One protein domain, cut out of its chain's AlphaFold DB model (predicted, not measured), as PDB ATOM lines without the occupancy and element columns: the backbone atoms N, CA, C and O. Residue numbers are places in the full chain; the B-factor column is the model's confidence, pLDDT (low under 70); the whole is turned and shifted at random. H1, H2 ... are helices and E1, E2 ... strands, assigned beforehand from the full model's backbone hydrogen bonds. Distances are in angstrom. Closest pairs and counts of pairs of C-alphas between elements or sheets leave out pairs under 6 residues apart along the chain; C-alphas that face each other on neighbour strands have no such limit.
ATOM      1  N   ALA A  48     169.653 185.061 100.129       98.06
ATOM      2  CA  ALA A  48     171.096 184.863 100.112       98.06
ATOM      3  C   ALA A  48     171.823 186.202  99.963       98.06
ATOM      4  O   ALA A  48     171.412 187.054  99.178       98.06
ATOM      5  N   GLY A  49     172.938 186.370 100.671       97.56
ATOM      6  CA  GLY A  49     173.880 187.458 100.420       97.56
ATOM      7  C   GLY A  49     174.871 187.096  99.313       97.56
ATOM      8  O   GLY A  49     175.350 185.963  99.255       97.56
ATOM      9  N   SER A  50     175.207 188.056  98.461       97.88
ATOM     10  CA  SER A  50     176.219 187.941  97.409       97.88
ATOM     11  C   SER A  50     177.059 189.214  97.352       97.88
ATOM     12  O   SER A  50     176.550 190.302  97.626       97.88
ATOM     13  N   LEU A  51     178.338 189.080  96.998       97.31
ATOM     14  CA  LEU A  51     179.275 190.197  96.918       97.31
ATOM     15  C   LEU A  51     180.080 190.128  95.619       97.31
ATOM     16  O   LEU A  51     180.637 189.083  95.284       97.31
ATOM     17  N   GLY A  52     180.131 191.251  94.912       97.00
ATOM     18  CA  GLY A  52     180.929 191.470  93.718       97.00
ATOM     19  C   GLY A  52     182.415 191.546  94.025       97.00
ATOM     20  O   GLY A  52     183.085 190.524  94.216       97.00
ATOM     21  N   ARG A  53     182.933 192.773  94.097       96.31
ATOM     22  CA  ARG A  53     184.277 193.042  94.616       96.31
ATOM     23  C   ARG A  53     184.219 193.533  96.058       96.31
ATOM     24  O   ARG A  53     183.227 194.083  96.520       96.31
ATOM     25  N   SER A  54     185.310 193.358  96.790       96.31
ATOM     26  CA  SER A  54     185.443 193.908  98.137       96.31
ATOM     27  C   SER A  54     186.900 194.016  98.526       96.31
ATOM     28  O   SER A  54     187.567 193.011  98.751       96.31
ATOM     29  N   GLU A  55     187.389 195.243  98.667       95.56
ATOM     30  CA  GLU A  55     188.748 195.491  99.145       95.56
ATOM     31  C   GLU A  55     188.938 194.972 100.577       95.56
ATOM     32  O   GLU A  55     189.932 194.312 100.869       95.56
ATOM     33  N   ALA A  56     187.936 195.168 101.443       94.81
ATOM     34  CA  ALA A  56     187.975 194.728 102.837       94.81
ATOM     35  C   ALA A  56     188.125 193.205 102.990       94.81
ATOM     36  O   ALA A  56     188.716 192.743 103.962       94.81
ATOM     37  N   LEU A  57     187.603 192.428 102.034       94.75
ATOM     38  CA  LEU A  57     187.735 190.967 102.001       94.75
ATOM     39  C   LEU A  57     188.793 190.484 100.992       94.75
ATOM     40  O   LEU A  57     188.984 189.281 100.825       94.75
ATOM     41  N   GLY A  58     189.479 191.399 100.300       95.94
ATOM     42  CA  GLY A  58     190.430 191.080  99.233       95.94
ATOM     43  C   GLY A  58     189.802 190.398  98.008       95.94
ATOM     44  O   GLY A  58     190.484 189.653  97.308       95.94
ATOM     45  N   LEU A  59     188.504 190.588  97.769       97.12
ATOM     46  CA  LEU A  59     187.786 190.029  96.627       97.12
ATOM     47  C   LEU A  59     187.944 190.941  95.410       97.12
ATOM     48  O   LEU A  59     187.547 192.108  95.440       97.12
ATOM     49  N   GLY A  60     188.512 190.389  94.338       96.38
ATOM     50  CA  GLY A  60     188.588 191.057  93.042       96.38
ATOM     51  C   GLY A  60     187.243 191.086  92.319       96.38
ATOM     52  O   GLY A  60     186.261 190.484  92.767       96.38
ATOM     53  N   GLU A  61     187.227 191.776  91.179       97.25
ATOM     54  CA  GLU A  61     186.087 191.768  90.261       97.25
ATOM     55  C   GLU A  61     185.746 190.328  89.843       97.25
ATOM     56  O   GLU A  61     186.634 189.602  89.376       97.25
ATOM     57  N   PRO A  62     184.488 189.885  90.005       97.81
ATOM     58  CA  PRO A  62     184.087 188.547  89.606       97.81
ATOM     59  C   PRO A  62     184.135 188.401  88.080       97.81
ATOM     60  O   PRO A  62     183.777 189.313  87.331       97.81
ATOM     61  N   ALA A  63     184.531 187.223  87.595       98.19
ATOM     62  CA  ALA A  63     184.494 186.937  86.162       98.19
ATOM     63  C   ALA A  63     183.053 187.025  85.623       98.19
ATOM     64  O   ALA A  63     182.103 186.603  86.286       98.19
ATOM     65  N   ALA A  64     182.885 187.562  84.410       97.38
ATOM     66  CA  ALA A  64     181.574 187.917  83.856       97.38
ATOM     67  C   ALA A  64     180.609 186.726  83.682       97.38
ATOM     68  O   ALA A  64     179.400 186.926  83.602       97.38
ATOM     69  N   ASP A  65     181.110 185.497  83.617       98.06
ATOM     70  CA  ASP A  65     180.317 184.271  83.495       98.06
ATOM     71  C   ASP A  65     179.993 183.607  84.848       98.06
ATOM     72  O   ASP A  65     179.305 182.584  84.894       98.06
ATOM     73  N   THR A  66     180.455 184.183  85.962       98.62
ATOM     74  CA  THR A  66     180.120 183.714  87.316       98.62
ATOM     75  C   THR A  66     178.782 184.266  87.791       98.62
ATOM     76  O   THR A  66     178.379 185.335  87.347       98.62
ATOM     77  N   TYR A  67     178.102 183.596  88.723       98.44
ATOM     78  CA  TYR A  67     176.856 184.120  89.304       98.44
ATOM     79  C   TYR A  67     177.001 185.558  89.820       98.44
ATOM     80  O   TYR A  67     176.187 186.418  89.485       98.44
ATOM     81  N   GLU A  68     178.064 185.844  90.575       98.31
ATOM     82  CA  GLU A  68     178.382 187.191  91.040       98.31
ATOM     83  C   GLU A  68     178.610 188.153  89.871       98.31
ATOM     84  O   GLU A  68     178.047 189.239  89.875       98.31
ATOM     85  N   GLY A  69     179.358 187.761  88.835       98.12
ATOM     86  CA  GLY A  69     179.595 188.609  87.660       98.12
ATOM     87  C   GLY A  69     178.346 188.867  86.813       98.12
ATOM     88  O   GLY A  69     178.227 189.922  86.191       98.12
ATOM     89  N   LEU A  70     177.390 187.936  86.789       98.19
ATOM     90  CA  LEU A  70     176.082 188.120  86.154       98.19
ATOM     91  C   LEU A  70     175.228 189.121  86.947       98.19
ATOM     92  O   LEU A  70     174.604 189.991  86.342       98.19
ATOM     93  N   LEU A  71     175.233 189.022  88.280       97.62
ATOM     94  CA  LEU A  71     174.510 189.925  89.183       97.62
ATOM     95  C   LEU A  71     175.135 191.327  89.245       97.62
ATOM     96  O   LEU A  71     174.404 192.313  89.340       97.62
ATOM     97  N   GLN A  72     176.460 191.419  89.126       96.94
ATOM     98  CA  GLN A  72     177.217 192.669  89.101       96.94
ATOM     99  C   GLN A  72     176.779 193.566  87.941       96.94
ATOM    100  O   GLN A  72     176.715 194.790  88.059       96.94
ATOM    101  N   ARG A  73     176.466 192.966  86.783       94.94
ATOM    102  CA  ARG A  73     176.126 193.722  85.576       94.94
ATOM    103  C   ARG A  73     174.838 194.511  85.761       94.94
ATOM    104  O   ARG A  73     173.747 193.954  85.865       94.94
ATOM    105  N   GLY A  74     174.980 195.833  85.713       90.94
ATOM    106  CA  GLY A  74     173.863 196.762  85.859       90.94
ATOM    107  C   GLY A  74     173.391 196.940  87.301       90.94
ATOM    108  O   GLY A  74     172.327 197.520  87.500       90.94
ATOM    109  N   THR A  75     174.152 196.462  88.289       96.38
ATOM    110  CA  THR A  75     173.917 196.780  89.699       96.38
ATOM    111  C   THR A  75     174.785 197.971  90.096       96.38
ATOM    112  O   THR A  75     176.006 197.904  89.999       96.38
ATOM    113  N   ASP A  76     174.151 199.056  90.547       93.88
ATOM    114  CA  ASP A  76     174.831 200.207  91.146       93.88
ATOM    115  C   ASP A  76     174.620 200.174  92.667       93.88
ATOM    116  O   ASP A  76     173.502 200.327  93.165       93.88
ATOM    117  N   GLY A  77     175.686 199.869  93.407       96.31
ATOM    118  CA  GLY A  77     175.663 199.671  94.856       96.31
ATOM    119  C   GLY A  77     175.079 198.323  95.290       96.31
ATOM    120  O   GLY A  77     175.801 197.490  95.833       96.31
ATOM    121  N   TRP A  78     173.780 198.092  95.086       98.00
ATOM    122  CA  TRP A  78     173.137 196.832  95.477       98.00
ATOM    123  C   TRP A  78     171.872 196.507  94.680       98.00
ATOM    124  O   TRP A  78     171.213 197.384  94.121       98.00
ATOM    125  N   ARG A  79     171.504 195.222  94.662       97.38
ATOM    126  CA  ARG A  79     170.287 194.708  94.024       97.38
ATOM    127  C   ARG A  79     169.695 193.550  94.818       97.38
ATOM    128  O   ARG A  79     170.415 192.645  95.219       97.38
ATOM    129  N   LEU A  80     168.372 193.543  94.982       98.12
ATOM    130  CA  LEU A  80     167.611 192.379  95.447       98.12
ATOM    131  C   LEU A  80     166.853 191.777  94.260       98.12
ATOM    132  O   LEU A  80     166.073 192.477  93.616       98.12
ATOM    133  N   THR A  81     167.083 190.501  93.950       97.75
ATOM    134  CA  THR A  81     166.451 189.825  92.806       97.75
ATOM    135  C   THR A  81     166.137 188.364  93.108       97.75
ATOM    136  O   THR A  81     166.910 187.688  93.777       97.75
ATOM    137  N   ALA A  82     165.005 187.876  92.600       97.50
ATOM    138  CA  ALA A  82     164.702 186.443  92.532       97.50
ATOM    139  C   ALA A  82     165.167 185.821  91.202       97.50
ATOM    140  O   ALA A  82     165.339 184.611  91.107       97.50
ATOM    141  N   ASP A  83     165.390 186.652  90.179       95.81
ATOM    142  CA  ASP A  83     165.892 186.227  88.876       95.81
ATOM    143  C   ASP A  83     167.423 186.291  88.884       95.81
ATOM    144  O   ASP A  83     168.013 187.380  88.878       95.81
ATOM    145  N   VAL A  84     168.046 185.117  88.981       96.38
ATOM    146  CA  VAL A  84     169.498 184.929  88.946       96.38
ATOM    147  C   VAL A  84     169.827 184.111  87.698       96.38
ATOM    148  O   VAL A  84     169.500 182.923  87.649       96.38
ATOM    149  N   PRO A  85     170.478 184.710  86.685       94.88
ATOM    150  CA  PRO A  85     170.841 183.979  85.481       94.88
ATOM    151  C   PRO A  85     171.820 182.834  85.799       94.88
ATOM    152  O   PRO A  85     172.633 182.962  86.720       94.88
ATOM    153  N   PRO A  86     171.788 181.722  85.041       96.19
ATOM    154  CA  PRO A  86     172.709 180.615  85.251       96.19
ATOM    155  C   PRO A  86     174.148 181.061  84.985       96.19
ATOM    156  O   PRO A  86     174.457 181.617  83.930       96.19
ATOM    157  N   GLY A  87     175.026 180.783  85.942       97.31
ATOM    158  CA  GLY A  87     176.447 181.096  85.892       97.31
ATOM    159  C   GLY A  87     177.283 179.986  86.503       97.31
ATOM    160  O   GLY A  87     176.768 178.996  87.026       97.31
ATOM    161  N   ARG A  88     178.601 180.140  86.438       98.31
ATOM    162  CA  ARG A  88     179.518 179.265  87.175       98.31
ATOM    163  C   ARG A  88     179.804 179.820  88.569       98.31
ATOM    164  O   ARG A  88     179.749 181.022  88.811       98.31
ATOM    165  N   THR A  89     180.174 178.941  89.485       98.38
ATOM    166  CA  THR A  89     180.755 179.342  90.770       98.38
ATOM    167  C   THR A  89     182.096 180.034  90.522       98.38
ATOM    168  O   THR A  89     182.922 179.528  89.750       98.38
ATOM    169  N   ARG A  90     182.326 181.195  91.149       97.44
ATOM    170  CA  ARG A  90     183.638 181.856  91.098       97.44
ATOM    171  C   ARG A  90     184.685 181.035  91.856       97.44
ATOM    172  O   ARG A  90     184.374 180.382  92.847       97.44
ATOM    173  N   THR A  91     185.920 181.039  91.367       96.94
ATOM    174  CA  THR A  91     187.012 180.177  91.870       96.94
ATOM    175  C   THR A  91     188.249 180.963  92.295       96.94
ATOM    176  O   THR A  91     189.274 180.378  92.620       96.94
ATOM    177  N   ASP A  92     188.177 182.287  92.245       95.69
ATOM    178  CA  ASP A  92     189.244 183.216  92.612       95.69
ATOM    179  C   ASP A  92     189.297 183.500  94.125       95.69
ATOM    180  O   ASP A  92     190.214 184.165  94.604       95.69
ATOM    181  N   THR A  93     188.333 182.975  94.883       95.88
ATOM    182  CA  THR A  93     188.245 183.124  96.336       95.88
ATOM    183  C   THR A  93     189.200 182.187  97.057       95.88
ATOM    184  O   THR A  93     189.364 181.030  96.664       95.88
ATOM    185  N   LYS A  94     189.750 182.643  98.179       94.38
ATOM    186  CA  LYS A  94     190.587 181.849  99.076       94.38
ATOM    187  C   LYS A  94     189.878 181.606 100.413       94.38
ATOM    188  O   LYS A  94     189.182 182.508 100.884       94.38
ATOM    189  N   PRO A  95     190.058 180.437 101.056       91.00
ATOM    190  CA  PRO A  95     189.368 180.103 102.305       91.00
ATOM    191  C   PRO A  95     189.514 181.150 103.418       91.00
ATOM    192  O   PRO A  95     188.557 181.419 104.141       91.00
ATOM    193  N   GLU A  96     190.682 181.784 103.535       93.06
ATOM    194  CA  GLU A  96     190.970 182.817 104.534       93.06
ATOM    195  C   GLU A  96     190.102 184.080 104.410       93.06
ATOM    196  O   GLU A  96     189.987 184.836 105.372       93.06
ATOM    197  N   GLN A  97     189.458 184.301 103.261       93.81
ATOM    198  CA  GLN A  97     188.564 185.443 103.047       93.81
ATOM    199  C   GLN A  97     187.197 185.244 103.708       93.81
ATOM    200  O   GLN A  97     186.429 186.196 103.825       93.81
ATOM    201  N   GLY A  98     186.853 184.009 104.098       91.94
ATOM    202  CA  GLY A  98     185.558 183.687 104.704       91.94
ATOM    203  C   GLY A  98     184.350 183.937 103.790       91.94
ATOM    204  O   GLY A  98     183.212 183.909 104.261       91.94
ATOM    205  N   TYR A  99     184.582 184.183 102.498       95.31
ATOM    206  CA  TYR A  99     183.544 184.337 101.489       95.31
ATOM    207  C   TYR A  99     183.295 182.997 100.799       95.31
ATOM    208  O   TYR A  99     184.224 182.350 100.315       95.31
ATOM    209  N   PHE A 100     182.028 182.597 100.750       95.25
ATOM    210  CA  PHE A 100     181.580 181.368 100.106       95.25
ATOM    211  C   PHE A 100     180.798 181.752  98.845       95.25
ATOM    212  O   PHE A 100     179.710 182.320  98.981       95.25
ATOM    213  N   PRO A 101     181.349 181.489  97.645       97.00
ATOM    214  CA  PRO A 101     180.698 181.755  96.368       97.00
ATOM    215  C   PRO A 101     179.271 181.234  96.243       97.00
ATOM    216  O   PRO A 101     178.911 180.215  96.837       97.00
ATOM    217  N   LEU A 102     178.487 181.887  95.385       97.69
ATOM    218  CA  LEU A 102     177.224 181.326  94.920       97.69
ATOM    219  C   LEU A 102     177.480 180.057  94.085       97.69
ATOM    220  O   LEU A 102     178.370 180.006  93.231       97.69
ATOM    221  N   ASP A 103     176.650 179.042  94.292       96.56
ATOM    222  CA  ASP A 103     176.587 177.846  93.459       96.56
ATOM    223  C   ASP A 103     175.128 177.439  93.200       96.56
ATOM    224  O   ASP A 103     174.189 177.993  93.779       96.56
ATOM    225  N   ALA A 104     174.933 176.482  92.292       95.94
ATOM    226  CA  ALA A 104     173.599 176.043  91.892       95.94
ATOM    227  C   ALA A 104     172.807 175.405  93.051       95.94
ATOM    228  O   ALA A 104     171.592 175.572  93.129       95.94
ATOM    229  N   GLU A 105     173.480 174.687  93.958       93.62
ATOM    230  CA  GLU A 105     172.831 174.041  95.104       93.62
ATOM    231  C   GLU A 105     172.310 175.086  96.095       93.62
ATOM    232  O   GLU A 105     171.189 174.975  96.594       93.62
ATOM    233  N   MET A 106     173.109 176.121  96.362       94.19
ATOM    234  CA  MET A 106     172.738 177.215  97.242       94.19
ATOM    235  C   MET A 106     171.583 178.023  96.654       94.19
ATOM    236  O   MET A 106     170.601 178.257  97.358       94.19
ATOM    237  N   LEU A 107     171.648 178.368  95.364       96.44
ATOM    238  CA  LEU A 107     170.579 179.104  94.684       96.44
ATOM    239  C   LEU A 107     169.261 178.320  94.633       96.44
ATOM    240  O   LEU A 107     168.197 178.912  94.780       96.44
ATOM    241  N   GLY A 108     169.316 176.990  94.517       94.81
ATOM    242  CA  GLY A 108     168.125 176.140  94.595       94.81
ATOM    243  C   GLY A 108     167.458 176.107  95.978       94.81
ATOM    244  O   GLY A 108     166.352 175.587  96.113       94.81
ATOM    245  N   GLY A 109     168.117 176.632  97.015       94.75
ATOM    246  CA  GLY A 109     167.636 176.636  98.394       94.75
ATOM    247  C   GLY A 109     167.189 178.000  98.921       94.75
ATOM    248  O   GLY A 109     166.983 178.102 100.135       94.75
ATOM    249  N   VAL A 110     167.080 179.029  98.072       97.56
ATOM    250  CA  VAL A 110     166.751 180.408  98.479       97.56
ATOM    251  C   VAL A 110     165.670 181.040  97.602       97.56
ATOM    252  O   VAL A 110     165.435 180.600  96.484       97.56
ATOM    253  N   ASP A 111     165.005 182.074  98.119       97.88
ATOM    254  CA  ASP A 111     163.899 182.758  97.434       97.88
ATOM    255  C   ASP A 111     164.366 184.005  96.663       97.88
ATOM    256  O   ASP A 111     163.728 184.429  95.700       97.88
ATOM    257  N   ALA A 112     165.471 184.618  97.095       98.25
ATOM    258  CA  ALA A 112     166.087 185.764  96.433       98.25
ATOM    259  C   ALA A 112     167.578 185.884  96.780       98.25
ATOM    260  O   ALA A 112     168.063 185.298  97.750       98.25
ATOM    261  N   VAL A 113     168.288 186.712  96.017       98.44
ATOM    262  CA  VAL A 113     169.669 187.122  96.271       98.44
ATOM    263  C   VAL A 113     169.722 188.633  96.465       98.44
ATOM    264  O   VAL A 113     169.255 189.395  95.617       98.44
ATOM    265  N   LEU A 114     170.314 189.061  97.577       98.38
ATOM    266  CA  LEU A 114     170.787 190.420  97.799       98.38
ATOM    267  C   LEU A 114     172.259 190.487  97.383       98.38
ATOM    268  O   LEU A 114     173.130 189.966  98.080       98.38
ATOM    269  N   HIS A 115     172.526 191.117  96.247       98.38
ATOM    270  CA  HIS A 115     173.864 191.316  95.708       98.38
ATOM    271  C   HIS A 115     174.360 192.733  95.991       98.38
ATOM    272  O   HIS A 115     173.627 193.699  95.781       98.38
ATOM    273  N   LEU A 116     175.603 192.844  96.455       98.06
ATOM    274  CA  LEU A 116     176.325 194.098  96.646       98.06
ATOM    275  C   LEU A 116     177.436 194.187  95.594       98.06
ATOM    276  O   LEU A 116     178.222 193.245  95.483       98.06
ATOM    277  N   ALA A 117     177.469 195.291  94.845       95.19
ATOM    278  CA  ALA A 117     178.402 195.526  93.742       95.19
ATOM    279  C   ALA A 117     179.820 195.884  94.221       95.19
ATOM    280  O   ALA A 117     179.943 196.696  95.165       95.19
TER     281      ALA A 117
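What this domain is: This is residues 48 to 117 of the 117 residues of the protein "Erythromycin esterase family protein" of Amycolatopsis sp. SID8362 (UniProt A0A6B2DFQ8). Regular structure is scarce: a small mixed sheet, order E1 E3 E2, has helix H1 over one face, and long loops within residues 52 to 66 and 82 to 103 reach beyond it. The 70 printed residues, mixed in class, include E1, H1, E2, H2 and E3 in order; 23 are in named elements. The whole is compact: radius of gyration of the C-alphas 11.0 A, spans 28, 26 and 18 A.

How they stand to each other: E1, residues 48 to 51, is parallel to E3, residues 112 to 116; N 50 and O 114 are 2.8 A apart. E2, residues 78 to 81, is antiparallel to E3; N 79 and O 115 are 2.8 A apart. H1, residues 67 to 72, is on the sheet, height 8.5 A; its O i to N i+4 pairs are within hydrogen-bond range. H2, residues 104 to 107, is not on it.

Where its parts are: E1 begins at C-alpha 48 (171.096, 184.863, 100.112); E3, 13.2 A long, ends at C-alpha 116 (176.325, 194.098, 96.646).

The domain as a whole: Links E1 to H1 and E2 to H2 are long; no printed residue is under 70 in pLDDT.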